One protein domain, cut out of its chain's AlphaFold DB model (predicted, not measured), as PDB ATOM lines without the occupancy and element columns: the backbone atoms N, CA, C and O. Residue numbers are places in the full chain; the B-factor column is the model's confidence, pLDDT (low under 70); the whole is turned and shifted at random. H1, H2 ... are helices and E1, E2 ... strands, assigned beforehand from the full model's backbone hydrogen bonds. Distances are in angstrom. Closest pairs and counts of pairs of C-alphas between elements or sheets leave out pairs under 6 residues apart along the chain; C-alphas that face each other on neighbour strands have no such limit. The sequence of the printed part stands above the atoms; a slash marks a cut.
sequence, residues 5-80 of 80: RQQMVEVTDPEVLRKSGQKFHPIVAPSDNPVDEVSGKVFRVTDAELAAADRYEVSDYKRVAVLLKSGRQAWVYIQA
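AT A GLANCE: This is residues 5 to 80 of the 80 residues of the protein "GGACT domain-containing protein" of Dyella sp. AD56 (UniProt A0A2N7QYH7). Two ribbons of two strands each, E1 with E2 and E3 with E4, come together at E2 and E4 in the middle of a flat domain. H2 lies loosely beyond the E3 and E4 hairpin, on the side away from E1 and E2; H1 sits at one end, in the loop from E1 to E2, and the long link 31 to 46 runs round the outside to H2. The printed part has 76 residues, with the order E1 H1 E2 H2 E3 E4, mixed in class, and each sheet is antiparallel. It is only just compact, close to loose, with a radius of gyration of the C-alphas of 13.7 A and spans of 39 by 34 by 18 A.

HOW THE PARTS SIT: Look first at E3, residues 61 to 67, and E4, residues 73 to 79, an antiparallel hairpin at 147 degrees; N 64 and O 76 are within hydrogen-bond range at 2.8 A. E1, residues 5 to 10, and E2, residues 24 to 30, are antiparallel at 141 degrees, with N 7 and O 27 at 2.9 A. Between the sheets, the closest C-alphas of E2 and E4 are those of Val 28 and Ile 78, 5.0 A apart. H2, residues 47 to 56, has its C-alpha closest to E3 at Asp 54, 7.7 A from that of Arg 63. H1, residues 14 to 20, is apart from H2, E3 and E4. In H1 and H2 every O i to N i+4 pair is within hydrogen-bond range.

IN THESE COORDINATES: Find C-alpha 5 at (198.468, 273.702, 271.379), where E1 begins; it is 16.1 A long, E2 18.6 A and E3 18.3 A. H1 measures 10.1 A and H2 14.2 A, from C-alpha 47 at (208.268, 297.385, 278.594). E4, 18.7 A, ends at C-alpha 79, (196.799, 283.417, 266.712).

THE WHOLE: The C-alphas of Pro 14 and Gly 71, 39.0 A apart, are the two farthest apart. The printed part has no cut, and the link from E2 to H2 is long, with 16 residues. Look for pLDDT under 70 at residue 16, residues 20 to 22 and residues 57 to 60.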
ATOM      1  N   ARG A   5     197.671 274.561 272.251       91.38
ATOM      2  CA  ARG A   5     198.468 273.702 271.379       91.38
ATOM      3  C   ARG A   5     199.275 274.531 270.392       91.38
ATOM      4  O   ARG A   5     198.867 275.621 269.994       91.38
ATOM      5  N   GLN A   6     200.423 273.996 269.999       89.06
ATOM      6  CA  GLN A   6     201.204 274.543 268.899       89.06
ATOM      7  C   GLN A   6     200.761 273.861 267.605       89.06
ATOM      8  O   GLN A   6     200.679 272.635 267.544       89.06
ATOM      9  N   GLN A   7     200.488 274.648 266.574       86.62
ATOM     10  CA  GLN A   7     200.189 274.161 265.233       86.62
ATOM     11  C   GLN A   7     201.089 274.855 264.215       86.62
ATOM     12  O   GLN A   7     201.606 275.936 264.475       86.62
ATOM     13  N   MET A   8     201.297 274.226 263.063       83.44
ATOM     14  CA  MET A   8     202.030 274.848 261.964       83.44
ATOM     15  C   MET A   8     201.022 275.519 261.039       83.44
ATOM     16  O   MET A   8     200.118 274.850 260.541       83.44
ATOM     17  N   VAL A   9     201.174 276.820 260.811       76.75
ATOM     18  CA  VAL A   9     200.377 277.559 259.826       76.75
ATOM     19  C   VAL A   9     201.207 277.839 258.588       76.75
ATOM     20  O   VAL A   9     202.392 278.161 258.686       76.75
ATOM     21  N   GLU A  10     200.585 277.682 257.422       79.56
ATOM     22  CA  GLU A  10     201.182 278.091 256.156       79.56
ATOM     23  C   GLU A  10     201.184 279.617 256.086       79.56
ATOM     24  O   GLU A  10     200.137 280.259 256.184       79.56
ATOM     25  N   VAL A  11     202.365 280.199 255.916       72.19
ATOM     26  CA  VAL A  11     202.492 281.629 255.670       72.19
ATOM     27  C   VAL A  11     202.195 281.886 254.208       72.19
ATOM     28  O   VAL A  11     202.896 281.409 253.317       72.19
ATOM     29  N   THR A  12     201.139 282.655 253.981       71.12
ATOM     30  CA  THR A  12     200.705 283.085 252.650       71.12
ATOM     31  C   THR A  12     201.098 284.531 252.353       71.12
ATOM     32  O   THR A  12     201.082 284.930 251.190       71.12
ATOM     33  N   ASP A  13     201.513 285.296 253.372       71.88
ATOM     34  CA  ASP A  13     202.002 286.661 253.199       71.88
ATOM     35  C   ASP A  13     203.391 286.657 252.516       71.88
ATOM     36  O   ASP A  13     204.362 286.116 253.069       71.88
ATOM     37  N   PRO A  14     203.520 287.265 251.322       70.81
ATOM     38  CA  PRO A  14     204.768 287.290 250.568       70.81
ATOM     39  C   PRO A  14     205.906 288.047 251.272       70.81
ATOM     40  O   PRO A  14     207.068 287.679 251.092       70.81
ATOM     41  N   GLU A  15     205.624 289.058 252.100       70.06
ATOM     42  CA  GLU A  15     206.656 289.766 252.868       70.06
ATOM     43  C   GLU A  15     207.161 288.930 254.050       70.06
ATOM     44  O   GLU A  15     208.360 288.945 254.346       70.06
ATOM     45  N   VAL A  16     206.283 288.158 254.698       68.56
ATOM     46  CA  VAL A  16     206.676 287.235 255.778       68.56
ATOM     47  C   VAL A  16     207.492 286.073 255.208       68.56
ATOM     48  O   VAL A  16     208.553 285.751 255.747       68.56
ATOM     49  N   LEU A  17     207.080 285.517 254.062       72.12
ATOM     50  CA  LEU A  17     207.857 284.507 253.333       72.12
ATOM     51  C   LEU A  17     209.251 285.024 252.955       72.12
ATOM     52  O   LEU A  17     210.241 284.313 253.138       72.12
ATOM     53  N   ARG A  18     209.348 286.269 252.470       71.25
ATOM     54  CA  ARG A  18     210.627 286.888 252.091       71.25
ATOM     55  C   ARG A  18     211.551 287.104 253.290       71.25
ATOM     56  O   ARG A  18     212.762 286.943 253.148       71.25
ATOM     57  N   LYS A  19     211.010 287.492 254.449       70.31
ATOM     58  CA  LYS A  19     211.802 287.764 255.659       70.31
ATOM     59  C   LYS A  19     212.226 286.498 256.398       70.31
ATOM     60  O   LYS A  19     213.345 286.464 256.901       70.31
ATOM     61  N   SER A  20     211.364 285.486 256.486       67.81
ATOM     62  CA  SER A  20     211.652 284.289 257.286       67.81
ATOM     63  C   SER A  20     212.239 283.129 256.478       67.81
ATOM     64  O   SER A  20     212.904 282.263 257.046       67.81
ATOM     65  N   GLY A  21     211.991 283.087 255.163       66.38
ATOM     66  CA  GLY A  21     212.397 281.984 254.289       66.38
ATOM     67  C   GLY A  21     211.694 280.652 254.581       66.38
ATOM     68  O   GLY A  21     212.044 279.639 253.977       66.38
ATOM     69  N   GLN A  22     210.718 280.621 255.496       67.12
ATOM     70  CA  GLN A  22     210.008 279.412 255.907       67.12
ATOM     71  C   GLN A  22     208.533 279.488 255.521       67.12
ATOM     72  O   GLN A  22     207.837 280.450 255.828       67.12
ATOM     73  N   LYS A  23     208.039 278.433 254.868       71.62
ATOM     74  CA  LYS A  23     206.641 278.352 254.424       71.62
ATOM     75  C   LYS A  23     205.668 278.043 255.564       71.62
ATOM     76  O   LYS A  23     204.496 278.382 255.472       71.62
ATOM     77  N   PHE A  24     206.150 277.429 256.644       75.94
ATOM     78  CA  PHE A  24     205.336 277.062 257.797       75.94
ATOM     79  C   PHE A  24     205.907 277.669 259.068       75.94
ATOM     80  O   PHE A  24     207.093 277.495 259.338       75.94
ATOM     81  N   HIS A  25     205.061 278.329 259.856       74.56
ATOM     82  CA  HIS A  25     205.452 278.887 261.149       74.56
ATOM     83  C   HIS A  25     204.692 278.207 262.283       74.56
ATOM     84  O   HIS A  25     203.500 277.924 262.138       74.56
ATOM     85  N   PRO A  26     205.365 277.936 263.411       82.12
ATOM     86  CA  PRO A  26     204.685 277.484 264.606       82.12
ATOM     87  C   PRO A  26     203.865 278.638 265.186       82.12
ATOM     88  O   PRO A  26     204.408 279.690 265.506       82.12
ATOM     89  N   ILE A  27     202.570 278.410 265.369       85.06
ATOM     90  CA  ILE A  27     201.666 279.326 266.056       85.06
ATOM     91  C   ILE A  27     201.000 278.622 267.228       85.06
ATOM     92  O   ILE A  27     200.739 277.417 267.203       85.06
ATOM     93  N   VAL A  28     200.731 279.389 268.272       88.75
ATOM     94  CA  VAL A  28     200.025 278.917 269.456       88.75
ATOM     95  C   VAL A  28     198.553 279.285 269.325       88.75
ATOM     96  O   VAL A  28     198.224 280.446 269.091       88.75
ATOM     97  N   ALA A  29     197.677 278.304 269.520       88.00
ATOM     98  CA  ALA A  29     196.230 278.483 269.508       88.00
ATOM     99  C   ALA A  29     195.593 277.846 270.758       88.00
ATOM    100  O   ALA A  29     196.152 276.879 271.298       88.00
ATOM    101  N   PRO A  30     194.444 278.364 271.234       88.50
ATOM    102  CA  PRO A  30     193.647 277.688 272.253       88.50
ATOM    103  C   PRO A  30     193.324 276.248 271.840       88.50
ATOM    104  O   PRO A  30     193.163 275.952 270.654       88.50
ATOM    105  N   SER A  31     193.250 275.349 272.818       89.25
ATOM    106  CA  SER A  31     192.844 273.962 272.603       89.25
ATOM    107  C   SER A  31     191.632 273.618 273.457       89.25
ATOM    108  O   SER A  31     191.598 273.938 274.643       89.25
ATOM    109  N   ASP A  32     190.677 272.907 272.860       87.75
ATOM    110  CA  ASP A  32     189.526 272.334 273.564       87.75
ATOM    111  C   ASP A  32     189.905 271.071 274.357       87.75
ATOM    112  O   ASP A  32     189.114 270.562 275.152       87.75
ATOM    113  N   ASN A  33     191.121 270.548 274.155       88.94
ATOM    114  CA  ASN A  33     191.618 269.394 274.882       88.94
ATOM    115  C   ASN A  33     192.300 269.827 276.197       88.94
ATOM    116  O   ASN A  33     193.361 270.455 276.160       88.94
ATOM    117  N   PRO A  34     191.764 269.452 277.375       82.44
ATOM    118  CA  PRO A  34     192.288 269.900 278.666       82.44
ATOM    119  C   PRO A  34     193.680 269.351 279.009       82.44
ATOM    120  O   PRO A  34     194.312 269.863 279.934       82.44
ATOM    121  N   VAL A  35     194.165 268.322 278.301       88.50
ATOM    122  CA  VAL A  35     195.524 267.792 278.507       88.50
ATOM    123  C   VAL A  35     196.577 268.451 277.616       88.50
ATOM    124  O   VAL A  35     197.766 268.198 277.809       88.50
ATOM    125  N   ASP A  36     196.175 269.295 276.662       91.81
ATOM    126  CA  ASP A  36     197.123 269.963 275.778       91.81
ATOM    127  C   ASP A  36     197.907 271.034 276.539       91.81
ATOM    128  O   ASP A  36     197.351 271.886 277.245       91.81
ATOM    129  N   GLU A  37     199.227 271.018 276.367       91.94
ATOM    130  CA  GLU A  37     200.092 272.059 276.891       91.94
ATOM    131  C   GLU A  37     201.246 272.397 275.947       91.94
ATOM    132  O   GLU A  37     201.923 271.529 275.402       91.94
ATOM    133  N   VAL A  38     201.535 273.695 275.822       91.38
ATOM    134  CA  VAL A  38     202.736 274.167 275.120       91.38
ATOM    135  C   VAL A  38     203.894 274.287 276.106       91.38
ATOM    136  O   VAL A  38     203.831 275.072 277.059       91.38
ATOM    137  N   SER A  39     204.957 273.515 275.892       91.44
ATOM    138  CA  SER A  39     206.217 273.652 276.632       91.44
ATOM    139  C   SER A  39     207.042 274.818 276.086       91.44
ATOM    140  O   SER A  39     207.060 275.060 274.885       91.44
ATOM    141  N   GLY A  40     207.742 275.548 276.957       89.31
ATOM    142  CA  GLY A  40     208.499 276.727 276.537       89.31
ATOM    143  C   GLY A  40     209.359 277.330 277.640       89.31
ATOM    144  O   GLY A  40     209.537 276.744 278.709       89.31
ATOM    145  N   LYS A  41     209.897 278.521 277.369       90.69
ATOM    146  CA  LYS A  41     210.706 279.311 278.306       90.69
ATOM    147  C   LYS A  41     210.061 280.674 278.515       90.69
ATOM    148  O   LYS A  41     209.447 281.217 277.604       90.69
ATOM    149  N   VAL A  42     210.228 281.225 279.711       91.31
ATOM    150  CA  VAL A  42     209.762 282.571 280.055       91.31
ATOM    151  C   VAL A  42     210.973 283.470 280.189       91.31
ATOM    152  O   VAL A  42     211.895 283.149 280.940       91.31
ATOM    153  N   PHE A  43     210.948 284.599 279.494       89.94
ATOM    154  CA  PHE A  43     211.966 285.634 279.599       89.94
ATOM    155  C   PHE A  43     211.398 286.829 280.353       89.94
ATOM    156  O   PHE A  43     210.224 287.170 280.213       89.94
ATOM    157  N   ARG A  44     212.239 287.462 281.168       92.62
ATOM    158  CA  ARG A  44     211.921 288.759 281.758       92.62
ATOM    159  C   ARG A  44     212.389 289.823 280.778       92.62
ATOM    160  O   ARG A  44     213.586 289.924 280.538       92.62
ATOM    161  N   VAL A  45     211.441 290.575 280.243       91.50
ATOM    162  CA  VAL A  45     211.680 291.669 279.299       91.50
ATOM    163  C   VAL A  45     211.245 292.988 279.924       91.50
ATOM    164  O   VAL A  45     210.454 293.010 280.868       91.50
ATOM    165  N   THR A  46     211.796 294.079 279.419       93.31
ATOM    166  CA  THR A  46     211.376 295.446 279.726       93.31
ATOM    167  C   THR A  46     210.139 295.829 278.914       93.31
ATOM    168  O   THR A  46     209.856 295.233 277.875       93.31
ATOM    169  N   ASP A  47     209.428 296.875 279.337       90.12
ATOM    170  CA  ASP A  47     208.268 297.385 278.594       90.12
ATOM    171  C   ASP A  47     208.645 297.861 277.183       90.12
ATOM    172  O   ASP A  47     207.870 297.711 276.240       90.12
ATOM    173  N   ALA A  48     209.864 298.387 277.009       90.69
ATOM    174  CA  ALA A  48     210.373 298.815 275.710       90.69
ATOM    175  C   ALA A  48     210.598 297.631 274.754       90.69
ATOM    176  O   ALA A  48     210.248 297.714 273.576       90.69
ATOM    177  N   GLU A  49     211.148 296.523 275.260       90.12
ATOM    178  CA  GLU A  49     211.315 295.276 274.502       90.12
ATOM    179  C   GLU A  49     209.964 294.630 274.192       90.12
ATOM    180  O   GLU A  49     209.747 294.158 273.079       90.12
ATOM    181  N   LEU A  50     209.025 294.666 275.141       87.50
ATOM    182  CA  LEU A  50     207.674 294.161 274.931       87.50
ATOM    183  C   LEU A  50     206.940 294.963 273.847       87.50
ATOM    184  O   LEU A  50     206.361 294.371 272.941       87.50
ATOM    185  N   ALA A  51     207.034 296.294 273.875       86.56
ATOM    186  CA  ALA A  51     206.477 297.151 272.832       86.56
ATOM    187  C   ALA A  51     207.178 296.963 271.476       86.56
ATOM    188  O   ALA A  51     206.570 297.167 270.428       86.56
ATOM    189  N   ALA A  52     208.468 296.610 271.466       85.69
ATOM    190  CA  ALA A  52     209.169 296.252 270.236       85.69
ATOM    191  C   ALA A  52     208.656 294.925 269.659       85.69
ATOM    192  O   ALA A  52     208.462 294.843 268.448       85.69
ATOM    193  N   ALA A  53     208.372 293.939 270.514       84.06
ATOM    194  CA  ALA A  53     207.735 292.690 270.111       84.06
ATOM    195  C   ALA A  53     206.313 292.922 269.565       84.06
ATOM    196  O   ALA A  53     205.999 292.398 268.501       84.06
ATOM    197  N   ASP A  54     205.510 293.793 270.195       81.88
ATOM    198  CA  ASP A  54     204.174 294.160 269.685       81.88
ATOM    199  C   ASP A  54     204.232 294.735 268.256       81.88
ATOM    200  O   ASP A  54     203.322 294.533 267.460       81.88
ATOM    201  N   ARG A  55     205.297 295.480 267.918       78.25
ATOM    202  CA  ARG A  55     205.486 296.052 266.570       78.25
ATOM    203  C   ARG A  55     206.011 295.045 265.551       78.25
ATOM    204  O   ARG A  55     205.891 295.292 264.355       78.25
ATOM    205  N   TYR A  56     206.659 293.980 266.013       70.25
ATOM    206  CA  TYR A  56     207.210 292.939 265.152       70.25
ATOM    207  C   TYR A  56     206.118 291.961 264.703       70.25
ATOM    208  O   TYR A  56     206.046 291.619 263.525       70.25
ATOM    209  N   GLU A  57     205.248 291.569 265.632       64.81
ATOM    210  CA  GLU A  57     204.142 290.633 265.417       64.81
ATOM    211  C   GLU A  57     202.893 291.384 264.905       64.81
ATOM    212  O   GLU A  57     201.962 291.666 265.656       64.81
ATOM    213  N   VAL A  58     202.885 291.790 263.632       61.78
ATOM    214  CA  VAL A  58     201.738 292.492 263.019       61.78
ATOM    215  C   VAL A  58     200.637 291.541 262.532       61.78
ATOM    216  O   VAL A  58     200.917 290.437 262.078       61.78
ATOM    217  N   SER A  59     199.393 292.039 262.599       60.62
ATOM    218  CA  SER A  59     198.105 291.531 262.066       60.62
ATOM    219  C   SER A  59     197.628 290.145 262.516       60.62
ATOM    220  O   SER A  59     196.460 290.007 262.869       60.62
ATOM    221  N   ASP A  60     198.503 289.144 262.536       65.12
ATOM    222  CA  ASP A  60     198.119 287.733 262.688       65.12
ATOM    223  C   ASP A  60     198.226 287.221 264.134       65.12
ATOM    224  O   ASP A  60     197.829 286.092 264.441       65.12
ATOM    225  N   TYR A  61     198.748 288.056 265.038       73.75
ATOM    226  CA  TYR A  61     199.023 287.693 266.423       73.75
ATOM    227  C   TYR A  61     198.369 288.646 267.421       73.75
ATOM    228  O   TYR A  61     198.389 289.868 267.287       73.75
ATOM    229  N   LYS A  62     197.834 288.065 268.494       82.88
ATOM    230  CA  LYS A  62     197.239 288.765 269.627       82.88
ATOM    231  C   LYS A  62     198.043 288.500 270.890       82.88
ATOM    232  O   LYS A  62     198.232 287.349 271.287       82.88
ATOM    233  N   ARG A  63     198.443 289.569 271.584       89.25
ATOM    234  CA  ARG A  63     199.048 289.459 272.915       89.25
ATOM    235  C   ARG A  63     197.988 289.155 273.972       89.25
ATOM    236  O   ARG A  63     197.030 289.908 274.141       89.25
ATOM    237  N   VAL A  64     198.196 288.085 274.731       89.06
ATOM    238  CA  VAL A  64     197.342 287.663 275.846       89.06
ATOM    239  C   VAL A  64     198.174 287.382 277.094       89.06
ATOM    240  O   VAL A  64     199.320 286.937 277.010       89.06
ATOM    241  N   ALA A  65     197.601 287.651 278.268       91.81
ATOM    242  CA  ALA A  65     198.168 287.210 279.537       91.81
ATOM    243  C   ALA A  65     197.675 285.794 279.837       91.81
ATOM    244  O   ALA A  65     196.471 285.540 279.833       91.81
ATOM    245  N   VAL A  66     198.599 284.884 280.128       90.75
ATOM    246  CA  VAL A  66     198.289 283.486 280.451       90.75
ATOM    247  C   VAL A  66     198.883 283.096 281.796       90.75
ATOM    248  O   VAL A  66     199.954 283.570 282.184       90.75
ATOM    249  N   LEU A  67     198.198 282.194 282.499       91.38
ATOM    250  CA  LEU A  67     198.738 281.534 283.681       91.38
ATOM    251  C   LEU A  67     199.515 280.287 283.253       91.38
ATOM    252  O   LEU A  67     198.988 279.388 282.597       91.38
ATOM    253  N   LEU A  68     200.788 280.223 283.622       91.50
ATOM    254  CA  LEU A  68     201.636 279.073 283.343       91.50
ATOM    255  C   LEU A  68     201.443 277.989 284.403       91.50
ATOM    256  O   LEU A  68     201.092 278.268 285.544       91.50
ATOM    257  N   LYS A  69     201.790 276.745 284.054       89.31
ATOM    258  CA  LYS A  69     201.781 275.598 284.982       89.31
ATOM    259  C   LYS A  69     202.660 275.822 286.221       89.31
ATOM    260  O   LYS A  69     202.413 275.242 287.267       89.31
ATOM    261  N   SER A  70     203.662 276.697 286.115       89.75
ATOM    262  CA  SER A  70     204.509 277.132 287.229       89.75
ATOM    263  C   SER A  70     203.839 278.136 288.182       89.75
ATOM    264  O   SER A  70     204.485 278.590 289.120       89.75
ATOM    265  N   GLY A  71     202.592 278.540 287.922       91.00
ATOM    266  CA  GLY A  71     201.854 279.547 288.692       91.00
ATOM    267  C   GLY A  71     202.193 281.000 288.339       91.00
ATOM    268  O   GLY A  71     201.612 281.918 288.905       91.00
ATOM    269  N   ARG A  72     203.122 281.239 287.406       92.00
ATOM    270  CA  ARG A  72     203.498 282.592 286.964       92.00
ATOM    271  C   ARG A  72     202.579 283.082 285.851       92.00
ATOM    272  O   ARG A  72     202.214 282.303 284.973       92.00
ATOM    273  N   GLN A  73     202.282 284.377 285.844       92.38
ATOM    274  CA  GLN A  73     201.688 285.038 284.683       92.38
ATOM    275  C   GLN A  73     202.773 285.435 283.679       92.38
ATOM    276  O   GLN A  73     203.863 285.859 284.068       92.38
ATOM    277  N   ALA A  74     202.473 285.287 282.392       93.19
ATOM    278  CA  ALA A  74     203.343 285.706 281.302       93.19
ATOM    279  C   ALA A  74     202.524 286.237 280.121       93.19
ATOM    280  O   ALA A  74     201.373 285.838 279.925       93.19
ATOM    281  N   TRP A  75     203.139 287.112 279.329       92.44
ATOM    282  CA  TRP A  75     202.603 287.549 278.044       92.44
ATOM    283  C   TRP A  75     202.964 286.541 276.956       92.44
ATOM    284  O   TRP A  75     204.112 286.104 276.872       92.44
ATOM    285  N   VAL A  76     201.985 286.182 276.129       89.56
ATOM    286  CA  VAL A  76     202.145 285.279 274.984       89.56
ATOM    287  C   VAL A  76     201.435 285.881 273.777       89.56
ATOM    288  O   VAL A  76     200.374 286.484 273.924       89.56
ATOM    289  N   TYR A  77     202.017 285.708 272.594       87.81
ATOM    290  CA  TYR A  77     201.386 286.034 271.321       87.81
ATOM    291  C   TYR A  77     200.760 284.759 270.758       87.81
ATOM    292  O   TYR A  77     201.453 283.763 270.544       87.81
ATOM    293  N   ILE A  78     199.444 284.770 270.592       85.62
ATOM    294  CA  ILE A  78     198.665 283.659 270.032       85.62
ATOM    295  C   ILE A  78     198.059 284.078 268.699       85.62
ATOM    296  O   ILE A  78     197.993 285.273 268.421       85.62
ATOM    297  N   GLN A  79     197.590 283.115 267.907       80.19
ATOM    298  CA  GLN A  79     196.799 283.417 266.712       80.19
ATOM    299  C   GLN A  79     195.613 284.324 267.066       80.19
ATOM    300  O   GLN A  79     194.894 284.030 268.029       80.19
ATOM    301  N   ALA A  80     195.468 285.434 266.333       72.50
ATOM    302  CA  ALA A  80     194.334 286.350 266.459       72.50
ATOM    303  C   ALA A  80     193.013 285.710 266.006       72.50
ATOM    304  O   ALA A  80     193.041 284.864 265.082       72.50
TER     305      ALA A  80